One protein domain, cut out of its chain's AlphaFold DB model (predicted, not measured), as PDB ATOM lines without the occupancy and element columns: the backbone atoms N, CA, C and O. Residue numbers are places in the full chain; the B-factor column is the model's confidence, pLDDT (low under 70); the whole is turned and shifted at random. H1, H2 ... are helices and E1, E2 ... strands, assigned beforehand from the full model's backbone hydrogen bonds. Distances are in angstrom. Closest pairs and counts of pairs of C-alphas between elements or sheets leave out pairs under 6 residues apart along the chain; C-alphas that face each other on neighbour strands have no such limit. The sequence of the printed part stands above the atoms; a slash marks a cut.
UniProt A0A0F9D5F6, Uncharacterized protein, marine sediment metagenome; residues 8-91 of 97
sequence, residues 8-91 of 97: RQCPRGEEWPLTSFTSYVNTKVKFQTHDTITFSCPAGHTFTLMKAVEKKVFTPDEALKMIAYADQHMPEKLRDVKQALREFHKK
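This is residues 8 to 91 of the 97 residues of an uncharacterized protein of marine sediment metagenome (UniProt A0A0F9D5F6). A small three-stranded sheet, E2, E3 and E4, makes the body with helices H1 and H2, which graze it. Strand E1 sits at one end of the length, and helix H3 reaches away at the other as an arm whose residues 86 to 90, with Lys 91, stick out. The 84 printed residues hold E1, E2, E3, E4, H1, H2 and H3 in that order; the class is mixed, helices and strands, and the sheet order E2, E3, E4 is antiparallel. The whole is only just loose, close to compact, with a radius of gyration of the C-alphas of 14.7 A and spans of 49 by 20 by 16 A.

Find C-alpha 15 at (-11.043, 22.200, -31.440), where E1, residues 15 to 17, begins. E2 is residues 22 to 25 and E3 residues 37 to 40, each 10.2 A long; E4 is residues 46 to 48. H1 follows at residues 49 to 54, then H2 at residues 60 to 72, 18.4 A. H3, residues 76 to 90, runs 21.7 A to C-alpha 90 at (4.617, 26.676, 12.598).

E2, E3 and E4 form a meander, each strand the antiparallel neighbour of the one before. Look at N 24 and O 38, 2.7 A, for hairpin E2 and E3, and at N 39 and O 47, 2.8 A, for hairpin E3 and E4. H1 and H2 only graze the sheet. They form a helical hairpin and only just touch, with 3 pairs of C-alphas within 8 A, closest Val 53 and Pro 60 at 6.0 A; H2 does so with residues 60 to 63 alone. Their tilt is a shallow 8 degrees, opposite ways. H3 touches no helix and is not on the sheet. E1 pairs with no named strand, but its residues 15 to 16 pair antiparallel with residues 8 to 9. In H1 and H2 every O i to N i+4 pair is within hydrogen-bond range; in H3, 10 of 11 are.

The farthest C-alphas, Glu 15 and Lys 91, are 49.9 A apart. The printed part has no cut, and E2 to E3 is the long link. The model's pLDDT is under 70 at residues 27 to 33 and 73 to 91.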
ATOM      1  N   ARG A   8      -6.758  19.954 -28.988       79.25
ATOM      2  CA  ARG A   8      -7.563  19.848 -27.771       79.25
ATOM      3  C   ARG A   8      -8.879  20.580 -27.971       79.25
ATOM      4  O   ARG A   8      -8.919  21.704 -28.470       79.25
ATOM      5  N   GLN A   9      -9.952  19.938 -27.534       83.56
ATOM      6  CA  GLN A   9     -11.278  20.527 -27.552       83.56
ATOM      7  C   GLN A   9     -11.450  21.434 -26.335       83.56
ATOM      8  O   GLN A   9     -11.225  21.018 -25.202       83.56
ATOM      9  N   CYS A  10     -11.843  22.685 -26.546       81.12
ATOM     10  CA  CYS A  10     -12.199  23.587 -25.464       81.12
ATOM     11  C   CYS A  10     -13.483  23.088 -24.763       81.12
ATOM     12  O   CYS A  10     -14.292  22.378 -25.364       81.12
ATOM     13  N   PRO A  11     -13.762  23.512 -23.518       76.56
ATOM     14  CA  PRO A  11     -14.981  23.137 -22.789       76.56
ATOM     15  C   PRO A  11     -16.307  23.496 -23.478       76.56
ATOM     16  O   PRO A  11     -17.361  23.046 -23.029       76.56
ATOM     17  N   ARG A  12     -16.267  24.351 -24.506       78.06
ATOM     18  CA  ARG A  12     -17.415  24.757 -25.328       78.06
ATOM     19  C   ARG A  12     -17.564  23.969 -26.631       78.06
ATOM     20  O   ARG A  12     -18.555  24.172 -27.319       78.06
ATOM     21  N   GLY A  13     -16.643  23.056 -26.932       79.00
ATOM     22  CA  GLY A  13     -16.750  22.137 -28.063       79.00
ATOM     23  C   GLY A  13     -15.880  22.478 -29.274       79.00
ATOM     24  O   GLY A  13     -15.868  21.697 -30.216       79.00
ATOM     25  N   GLU A  14     -15.133  23.584 -29.257       81.69
ATOM     26  CA  GLU A  14     -14.255  23.976 -30.369       81.69
ATOM     27  C   GLU A  14     -12.869  23.345 -30.256       81.69
ATOM     28  O   GLU A  14     -12.280  23.312 -29.176       81.69
ATOM     29  N   GLU A  15     -12.318  22.903 -31.377       83.12
ATOM     30  CA  GLU A  15     -11.043  22.200 -31.440       83.12
ATOM     31  C   GLU A  15      -9.924  23.141 -31.876       83.12
ATOM     32  O   GLU A  15      -9.966  23.722 -32.958       83.12
ATOM     33  N   TRP A  16      -8.906  23.284 -31.029       82.81
ATOM     34  CA  TRP A  16      -7.759  24.144 -31.305       82.81
ATOM     35  C   TRP A  16      -6.452  23.401 -31.021       82.81
ATOM     36  O   TRP A  16      -6.415  22.520 -30.155       82.81
ATOM     37  N   PRO A  17      -5.352  23.739 -31.709       82.12
ATOM     38  CA  PRO A  17      -4.052  23.193 -31.361       82.12
ATOM     39  C   PRO A  17      -3.651  23.646 -29.954       82.12
ATOM     40  O   PRO A  17      -3.886  24.794 -29.573       82.12
ATOM     41  N   LEU A  18      -3.011  22.764 -29.182       77.12
ATOM     42  CA  LEU A  18      -2.577  23.045 -27.808       77.12
ATOM     43  C   LEU A  18      -1.720  24.318 -27.714       77.12
ATOM     44  O   LEU A  18      -1.844  25.082 -26.762       77.12
ATOM     45  N   THR A  19      -0.900  24.571 -28.733       77.12
ATOM     46  CA  THR A  19      -0.049  25.763 -28.863       77.12
ATOM     47  C   THR A  19      -0.830  27.073 -28.975       77.12
ATOM     48  O   THR A  19      -0.272  28.135 -28.727       77.12
ATOM     49  N   SER A  20      -2.114  27.012 -29.335       81.31
ATOM     50  CA  SER A  20      -2.988  28.183 -29.451       81.31
ATOM     51  C   SER A  20      -3.675  28.559 -28.138       81.31
ATOM     52  O   SER A  20      -4.273  29.630 -28.049       81.31
ATOM     53  N   PHE A  21      -3.611  27.707 -27.110       80.31
ATOM     54  CA  PHE A  21      -4.158  28.041 -25.797       80.31
ATOM     55  C   PHE A  21      -3.150  28.868 -25.005       80.31
ATOM     56  O   PHE A  21      -2.011  28.459 -24.794       80.31
ATOM     57  N   THR A  22      -3.588  30.020 -24.506       81.31
ATOM     58  CA  THR A  22      -2.783  30.843 -23.599       81.31
ATOM     59  C   THR A  22      -3.113  30.475 -22.160       81.31
ATOM     60  O   THR A  22      -4.284  30.466 -21.777       81.31
ATOM     61  N   SER A  23      -2.102  30.171 -21.348       80.38
ATOM     62  CA  SER A  23      -2.277  29.895 -19.923       80.38
ATOM     63  C   SER A  23      -1.874  31.100 -19.076       80.38
ATOM     64  O   SER A  23      -0.866  31.761 -19.312       80.38
ATOM     65  N   TYR A  24      -2.685  31.376 -18.064       78.94
ATOM     66  CA  TYR A  24      -2.505  32.446 -17.103       78.94
ATOM     67  C   TYR A  24      -2.522  31.847 -15.709       78.94
ATOM     68  O   TYR A  24      -3.474  31.182 -15.301       78.94
ATOM     69  N   VAL A  25      -1.457  32.102 -14.965       76.94
ATOM     70  CA  VAL A  25      -1.317  31.654 -13.586       76.94
ATOM     71  C   VAL A  25      -1.614  32.848 -12.695       76.94
ATOM     72  O   VAL A  25      -0.939  33.876 -12.777       76.94
ATOM     73  N   ASN A  26      -2.636  32.743 -11.851       71.12
ATOM     74  CA  ASN A  26      -2.949  33.809 -10.916       71.12
ATOM     75  C   ASN A  26      -1.849  33.876  -9.849       71.12
ATOM     76  O   ASN A  26      -1.771  33.035  -8.962       71.12
ATOM     77  N   THR A  27      -0.987  34.884  -9.931       67.19
ATOM     78  CA  THR A  27       0.137  35.091  -9.005       67.19
ATOM     79  C   THR A  27      -0.274  35.738  -7.683       67.19
ATOM     80  O   THR A  27       0.533  35.801  -6.759       67.19
ATOM     81  N   LYS A  28      -1.527  36.201  -7.557       63.88
ATOM     82  CA  LYS A  28      -2.047  36.813  -6.323       63.88
ATOM     83  C   LYS A  28      -2.437  35.780  -5.264       63.88
ATOM     84  O   LYS A  28      -2.614  36.137  -4.100       63.88
ATOM     85  N   VAL A  29      -2.599  34.515  -5.648       61.56
ATOM     86  CA  VAL A  29      -2.974  33.433  -4.731       61.56
ATOM     87  C   VAL A  29      -1.741  32.758  -4.126       61.56
ATOM     88  O   VAL A  29      -0.742  32.508  -4.794       61.56
ATOM     89  N   LYS A  30      -1.831  32.443  -2.829       57.06
ATOM     90  CA  LYS A  30      -0.735  31.874  -2.021       57.06
ATOM     91  C   LYS A  30      -0.338  30.443  -2.423       57.06
ATOM     92  O   LYS A  30       0.746  30.001  -2.058       57.06
ATOM     93  N   PHE A  31      -1.205  29.726  -3.140       57.94
ATOM     94  CA  PHE A  31      -0.991  28.345  -3.574       57.94
ATOM     95  C   PHE A  31      -1.531  28.163  -4.982       57.94
ATOM     96  O   PHE A  31      -2.656  28.577  -5.245       57.94
ATOM     97  N   GLN A  32      -0.750  27.529  -5.857       64.19
ATOM     98  CA  GLN A  32      -1.239  27.129  -7.168       64.19
ATOM     99  C   GLN A  32      -2.043  25.838  -7.043       64.19
ATOM    100  O   GLN A  32      -1.551  24.833  -6.534       64.19
ATOM    101  N   THR A  33      -3.293  25.885  -7.476       69.50
ATOM    102  CA  THR A  33      -4.221  24.757  -7.505       69.50
ATOM    103  C   THR A  33      -4.896  24.702  -8.874       69.50
ATOM    104  O   THR A  33      -4.699  25.567  -9.725       69.50
ATOM    105  N   HIS A  34      -5.724  23.687  -9.109       72.69
ATOM    106  CA  HIS A  34      -6.479  23.548 -10.359       72.69
ATOM    107  C   HIS A  34      -7.353  24.776 -10.697       72.69
ATOM    108  O   HIS A  34      -7.734  24.959 -11.849       72.69
ATOM    109  N   ASP A  35      -7.676  25.619  -9.714       72.25
ATOM    110  CA  ASP A  35      -8.519  26.801  -9.907       72.25
ATOM    111  C   ASP A  35      -7.718  28.074 -10.236       72.25
ATOM    112  O   ASP A  35      -8.244  29.051 -10.759       72.25
ATOM    113  N   THR A  36      -6.413  28.068  -9.969       74.25
ATOM    114  CA  THR A  36      -5.568  29.267 -10.071       74.25
ATOM    115  C   THR A  36      -4.896  29.395 -11.430       74.25
ATOM    116  O   THR A  36      -4.402  30.468 -11.779       74.25
ATOM    117  N   ILE A  37      -4.895  28.307 -12.201       81.69
ATOM    118  CA  ILE A  37      -4.417  28.254 -13.576       81.69
ATOM    119  C   ILE A  37      -5.634  28.373 -14.490       81.69
ATOM    120  O   ILE A  37      -6.518  27.517 -14.488       81.69
ATOM    121  N   THR A  38      -5.678  29.446 -15.272       84.19
ATOM    122  CA  THR A  38      -6.739  29.734 -16.239       84.19
ATOM    123  C   THR A  38      -6.188  29.616 -17.649       84.19
ATOM    124  O   THR A  38      -5.133  30.155 -17.955       84.19
ATOM    125  N   PHE A  39      -6.909  28.938 -18.524       84.00
ATOM    126  CA  PHE A  39      -6.607  28.821 -19.941       84.00
ATOM    127  C   PHE A  39      -7.568  29.682 -20.740       84.00
ATOM    128  O   PHE A  39      -8.743  29.793 -20.398       84.00
ATOM    129  N   SER A  40      -7.059  30.280 -21.807       83.88
ATOM    130  CA  SER A  40      -7.828  31.043 -22.783       83.88
ATOM    131  C   SER A  40      -7.630  30.422 -24.157       83.88
ATOM    132  O   SER A  40      -6.493  30.150 -24.545       83.88
ATOM    133  N   CYS A  41      -8.719  30.169 -24.880       84.56
ATOM    134  CA  CYS A  41      -8.656  29.706 -26.265       84.56
ATOM    135  C   CYS A  41      -8.735  30.882 -27.265       84.56
ATOM    136  O   CYS A  41      -9.193  31.966 -26.890       84.56
ATOM    137  N   PRO A  42      -8.362  30.669 -28.543       81.69
ATOM    138  CA  PRO A  42      -8.421  31.695 -29.595       81.69
ATOM    139  C   PRO A  42      -9.815  32.276 -29.839       81.69
ATOM    140  O   PRO A  42      -9.944  33.437 -30.209       81.69
ATOM    141  N   ALA A  43     -10.864  31.496 -29.577       81.62
ATOM    142  CA  ALA A  43     -12.251  31.947 -29.663       81.62
ATOM    143  C   ALA A  43     -12.673  32.882 -28.506       81.62
ATOM    144  O   ALA A  43     -13.832  33.278 -28.416       81.62
ATOM    145  N   GLY A  44     -11.756  33.225 -27.593       80.50
ATOM    146  CA  GLY A  44     -12.014  34.126 -26.469       80.50
ATOM    147  C   GLY A  44     -12.655  33.451 -25.254       80.50
ATOM    148  O   GLY A  44     -13.119  34.136 -24.344       80.50
ATOM    149  N   HIS A  45     -12.689  32.117 -25.198       83.69
ATOM    150  CA  HIS A  45     -13.218  31.399 -24.040       83.69
ATOM    151  C   HIS A  45     -12.142  31.182 -22.982       83.69
ATOM    152  O   HIS A  45     -11.099  30.592 -23.257       83.69
ATOM    153  N   THR A  46     -12.442  31.584 -21.748       85.31
ATOM    154  CA  THR A  46     -11.579  31.359 -20.587       85.31
ATOM    155  C   THR A  46     -12.138  30.279 -19.671       85.31
ATOM    156  O   THR A  46     -13.335  30.269 -19.370       85.31
ATOM    157  N   PHE A  47     -11.288  29.382 -19.183       85.38
ATOM    158  CA  PHE A  47     -11.679  28.311 -18.271       85.38
ATOM    159  C   PHE A  47     -10.526  27.901 -17.356       85.38
ATOM    160  O   PHE A  47      -9.363  27.969 -17.736       85.38
ATOM    161  N   THR A  48     -10.835  27.464 -16.138       85.94
ATOM    162  CA  THR A  48      -9.818  26.999 -15.185       85.94
ATOM    163  C   THR A  48      -9.312  25.603 -15.544       85.94
ATOM    164  O   THR A  48     -10.010  24.826 -16.204       85.94
ATOM    165  N   LEU A  49      -8.106  25.256 -15.085       84.00
ATOM    166  CA  LEU A  49      -7.533  23.918 -15.248       84.00
ATOM    167  C   LEU A  49      -8.457  22.844 -14.655       84.00
ATOM    168  O   LEU A  49      -8.629  21.788 -15.254       84.00
ATOM    169  N   MET A  50      -9.125  23.140 -13.536       84.25
ATOM    170  CA  MET A  50     -10.151  22.278 -12.942       84.25
ATOM    171  C   MET A  50     -11.258  21.948 -13.947       84.25
ATOM    172  O   MET A  50     -11.573  20.780 -14.169       84.25
ATOM    173  N   LYS A  51     -11.815  22.973 -14.599       84.44
ATOM    174  CA  LYS A  51     -12.885  22.805 -15.586       84.44
ATOM    175  C   LYS A  51     -12.398  22.077 -16.837       84.44
ATOM    176  O   LYS A  51     -13.152  21.323 -17.444       84.44
ATOM    177  N   ALA A  52     -11.133  22.272 -17.202       83.88
ATOM    178  CA  ALA A  52     -10.498  21.546 -18.291       83.88
ATOM    179  C   ALA A  52     -10.367  20.043 -17.980       83.88
ATOM    180  O   ALA A  52     -10.655  19.219 -18.844       83.88
ATOM    181  N   VAL A  53     -10.005  19.673 -16.748       85.31
ATOM    182  CA  VAL A  53      -9.952  18.265 -16.312       85.31
ATOM    183  C   VAL A  53     -11.351  17.654 -16.245       85.31
ATOM    184  O   VAL A  53     -11.573  16.566 -16.771       85.31
ATOM    185  N   GLU A  54     -12.320  18.368 -15.667       85.19
ATOM    186  CA  GLU A  54     -13.714  17.910 -15.571       85.19
ATOM    187  C   GLU A  54     -14.321  17.628 -16.953       85.19
ATOM    188  O   GLU A  54     -15.006  16.627 -17.163       85.19
ATOM    189  N   LYS A  55     -14.013  18.487 -17.929       83.56
ATOM    190  CA  LYS A  55     -14.464  18.354 -19.318       83.56
ATOM    191  C   LYS A  55     -13.567  17.455 -20.169       83.56
ATOM    192  O   LYS A  55     -13.765  17.397 -21.377       83.56
ATOM    193  N   LYS A  56     -12.615  16.740 -19.556       81.56
ATOM    194  CA  LYS A  56     -11.668  15.826 -20.220       81.56
ATOM    195  C   LYS A  56     -10.829  16.485 -21.323       81.56
ATOM    196  O   LYS A  56     -10.303  15.801 -22.195       81.56
ATOM    197  N   VAL A  57     -10.664  17.806 -21.258       81.38
ATOM    198  CA  VAL A  57      -9.752  18.568 -22.121       81.38
ATOM    199  C   VAL A  57      -8.311  18.186 -21.802       81.38
ATOM    200  O   VAL A  57      -7.524  17.943 -22.712       81.38
ATOM    201  N   PHE A  58      -7.992  18.069 -20.509       81.44
ATOM    202  CA  PHE A  58      -6.721  17.552 -20.003       81.44
ATOM    203  C   PHE A  58      -6.956  16.350 -19.100       81.44
ATOM    204  O   PHE A  58      -7.978  16.253 -18.418       81.44
ATOM    205  N   THR A  59      -5.991  15.438 -19.067       83.31
ATOM    206  CA  THR A  59      -5.984  14.380 -18.056       83.31
ATOM    207  C   THR A  59      -5.563  14.943 -16.692       83.31
ATOM    208  O   THR A  59      -4.835  15.939 -16.628       83.31
ATOM    209  N   PRO A  60      -5.987  14.324 -15.576       82.06
ATOM    210  CA  PRO A  60      -5.546  14.741 -14.245       82.06
ATOM    211  C   PRO A  60      -4.018  14.662 -14.074       82.06
ATOM    212  O   PRO A  60      -3.439  15.511 -13.403       82.06
ATOM    213  N   ASP A  61      -3.351  13.701 -14.722       81.69
ATOM    214  CA  ASP A  61      -1.885  13.584 -14.713       81.69
ATOM    215  C   ASP A  61      -1.205  14.770 -15.421       81.69
ATOM    216  O   ASP A  61      -0.265  15.369 -14.895       81.69
ATOM    217  N   GLU A  62      -1.726  15.178 -16.583       81.94
ATOM    218  CA  GLU A  62      -1.256  16.377 -17.285       81.94
ATOM    219  C   GLU A  62      -1.485  17.644 -16.459       81.94
ATOM    220  O   GLU A  62      -0.593  18.485 -16.362       81.94
ATOM    221  N   ALA A  63      -2.644  17.765 -15.810       82.75
ATOM    222  CA  ALA A  63      -2.940  18.900 -14.944       82.75
ATOM    223  C   ALA A  63      -1.961  19.001 -13.764       82.75
ATOM    224  O   ALA A  63      -1.470  20.090 -13.466       82.75
ATOM    225  N   LEU A  64      -1.608  17.876 -13.133       80.75
ATOM    226  CA  LEU A  64      -0.602  17.843 -12.068       80.75
ATOM    227  C   LEU A  64       0.775  18.291 -12.569       80.75
ATOM    228  O   LEU A  64       1.440  19.086 -11.902       80.75
ATOM    229  N   LYS A  65       1.183  17.846 -13.763       82.12
ATOM    230  CA  LYS A  65       2.434  18.291 -14.400       82.12
ATOM    231  C   LYS A  65       2.431  19.794 -14.676       82.12
ATOM    232  O   LYS A  65       3.435  20.453 -14.422       82.12
ATOM    233  N   MET A  66       1.308  20.351 -15.131       77.56
ATOM    234  CA  MET A  66       1.166  21.793 -15.361       77.56
ATOM    235  C   MET A  66       1.256  22.600 -14.062       77.56
ATOM    236  O   MET A  66       1.910  23.640 -14.036       77.56
ATOM    237  N   ILE A  67       0.655  22.111 -12.972       78.81
ATOM    238  CA  ILE A  67       0.757  22.746 -11.649       78.81
ATOM    239  C   ILE A  67       2.199  22.697 -11.139       78.81
ATOM    240  O   ILE A  67       2.714  23.710 -10.668       78.81
ATOM    241  N   ALA A  68       2.869  21.549 -11.262       78.88
ATOM    242  CA  ALA A  68       4.266  21.403 -10.861       78.88
ATOM    243  C   ALA A  68       5.187  22.335 -11.663       78.88
ATOM    244  O   ALA A  68       6.034  23.011 -11.080       78.88
ATOM    245  N   TYR A  69       4.978  22.433 -12.977       77.12
ATOM    246  CA  TYR A  69       5.710  23.354 -13.842       77.12
ATOM    247  C   TYR A  69       5.465  24.819 -13.454       77.12
ATOM    248  O   TYR A  69       6.412  25.596 -13.331       77.12
ATOM    249  N   ALA A  70       4.212  25.191 -13.177       74.56
ATOM    250  CA  ALA A  70       3.862  26.535 -12.726       74.56
ATOM    251  C   ALA A  70       4.495  26.887 -11.364       74.56
ATOM    252  O   ALA A  70       4.973  28.004 -11.197       74.56
ATOM    253  N   ASP A  71       4.549  25.950 -10.408       71.50
ATOM    254  CA  ASP A  71       5.214  26.151  -9.105       71.50
ATOM    255  C   ASP A  71       6.743  26.279  -9.258       71.50
ATOM    256  O   ASP A  71       7.381  27.082  -8.573       71.50
ATOM    257  N   GLN A  72       7.341  25.535 -10.196       70.12
ATOM    258  CA  GLN A  72       8.777  25.594 -10.478       70.12
ATOM    259  C   GLN A  72       9.196  26.899 -11.158       70.12
ATOM    260  O   GLN A  72      10.215  27.468 -10.768       70.12
ATOM    261  N   HIS A  73       8.410  27.385 -12.119       67.25
ATOM    262  CA  HIS A  73       8.693  28.596 -12.895       67.25
ATOM    263  C   HIS A  73       8.103  29.881 -12.290       67.25
ATOM    264  O   HIS A  73       8.154  30.943 -12.914       67.25
ATOM    265  N   MET A  74       7.568  29.822 -11.067       61.50
ATOM    266  CA  MET A  74       7.180  31.028 -10.342       61.50
ATOM    267  C   MET A  74       8.397  31.919 -10.048       61.50
ATOM    268  O   MET A  74       9.433  31.408  -9.619       61.50
ATOM    269  N   PRO A  75       8.269  33.252 -10.198       56.25
ATOM    270  CA  PRO A  75       9.340  34.176  -9.844       56.25
ATOM    271  C   PRO A  75       9.690  34.038  -8.355       56.25
ATOM    272  O   PRO A  75       8.796  33.969  -7.507       56.25
ATOM    273  N   GLU A  76      10.988  34.026  -8.034       51.66
ATOM    274  CA  GLU A  76      11.550  33.761  -6.693       51.66
ATOM    275  C   GLU A  76      10.872  34.545  -5.555       51.66
ATOM    276  O   GLU A  76      10.701  34.014  -4.458       51.66
ATOM    277  N   LYS A  77      10.355  35.752  -5.833       49.00
ATOM    278  CA  LYS A  77       9.593  36.582  -4.881       49.00
ATOM    279  C   LYS A  77       8.355  35.895  -4.273       49.00
ATOM    280  O   LYS A  77       7.929  36.285  -3.192       49.00
ATOM    281  N   LEU A  78       7.769  34.889  -4.929       51.34
ATOM    282  CA  LEU A  78       6.634  34.116  -4.392       51.34
ATOM    283  C   LEU A  78       7.078  32.895  -3.567       51.34
ATOM    284  O   LEU A  78       6.335  32.451  -2.687       51.34
ATOM    285  N   ARG A  79       8.294  32.371  -3.791       52.66
ATOM    286  CA  ARG A  79       8.865  31.281  -2.979       52.66
ATOM    287  C   ARG A  79       9.173  31.747  -1.555       52.66
ATOM    288  O   ARG A  79       8.872  31.016  -0.612       52.66
ATOM    289  N   ASP A  80       9.639  32.984  -1.398       51.56
ATOM    290  CA  ASP A  80       9.857  33.627  -0.095       51.56
ATOM    291  C   ASP A  80       8.563  33.709   0.738       51.56
ATOM    292  O   ASP A  80       8.530  33.364   1.919       51.56
ATOM    293  N   VAL A  81       7.437  34.039   0.094       54.12
ATOM    294  CA  VAL A  81       6.111  34.071   0.741       54.12
ATOM    295  C   VAL A  81       5.674  32.671   1.196       54.12
ATOM    296  O   VAL A  81       5.070  32.525   2.261       54.12
ATOM    297  N   LYS A  82       6.008  31.619   0.435       53.31
ATOM    298  CA  LYS A  82       5.736  30.209   0.779       53.31
ATOM    299  C   LYS A  82       6.556  29.762   1.999       53.31
ATOM    300  O   LYS A  82       6.019  29.044   2.848       53.31
ATOM    301  N   GLN A  83       7.811  30.208   2.119       56.56
ATOM    302  CA  GLN A  83       8.659  29.958   3.291       56.56
ATOM    303  C   GLN A  83       8.141  30.719   4.517       56.56
ATOM    304  O   GLN A  83       7.848  30.093   5.536       56.56
ATOM    305  N   ALA A  84       7.870  32.019   4.380       57.22
ATOM    306  CA  ALA A  84       7.328  32.850   5.454       57.22
ATOM    307  C   ALA A  84       5.964  32.350   5.978       57.22
ATOM    308  O   ALA A  84       5.723  32.342   7.184       57.22
ATOM    309  N   LEU A  85       5.067  31.868   5.107       58.81
ATOM    310  CA  LEU A  85       3.763  31.317   5.512       58.81
ATOM    311  C   LEU A  85       3.862  29.952   6.199       58.81
ATOM    312  O   LEU A  85       3.057  29.661   7.091       58.81
ATOM    313  N   ARG A  86       4.820  29.107   5.796       57.88
ATOM    314  CA  ARG A  86       5.110  27.853   6.507       57.88
ATOM    315  C   ARG A  86       5.623  28.144   7.909       57.88
ATOM    316  O   ARG A  86       5.156  27.510   8.847       57.88
ATOM    317  N   GLU A  87       6.509  29.123   8.066       56.62
ATOM    318  CA  GLU A  87       6.986  29.551   9.384       56.62
ATOM    319  C   GLU A  87       5.881  30.198  10.230       56.62
ATOM    320  O   GLU A  87       5.797  29.942  11.433       56.62
ATOM    321  N   PHE A  88       4.963  30.947   9.611       53.22
ATOM    322  CA  PHE A  88       3.821  31.552  10.303       53.22
ATOM    323  C   PHE A  88       2.843  30.508  10.867       53.22
ATOM    324  O   PHE A  88       2.399  30.641  12.005       53.22
ATOM    325  N   HIS A  89       2.548  29.436  10.123       57.22
ATOM    326  CA  HIS A  89       1.728  28.320  10.621       57.22
ATOM    327  C   HIS A  89       2.465  27.407  11.612       57.22
ATOM    328  O   HIS A  89       1.817  26.652  12.334       57.22
ATOM    329  N   LYS A  90       3.802  27.467  11.665       53.16
ATOM    330  CA  LYS A  90       4.617  26.676  12.598       53.16
ATOM    331  C   LYS A  90       4.769  27.331  13.971       53.16
ATOM    332  O   LYS A  90       5.196  26.654  14.902       53.16
ATOM    333  N   LYS A  91       4.413  28.613  14.132       46.88
ATOM    334  CA  LYS A  91       4.334  29.229  15.462       46.88
ATOM    335  C   LYS A  91       3.108  28.670  16.197       46.88
ATOM    336  O   LYS A  91       1.983  28.952  15.780       46.88
TER     337      LYS A  91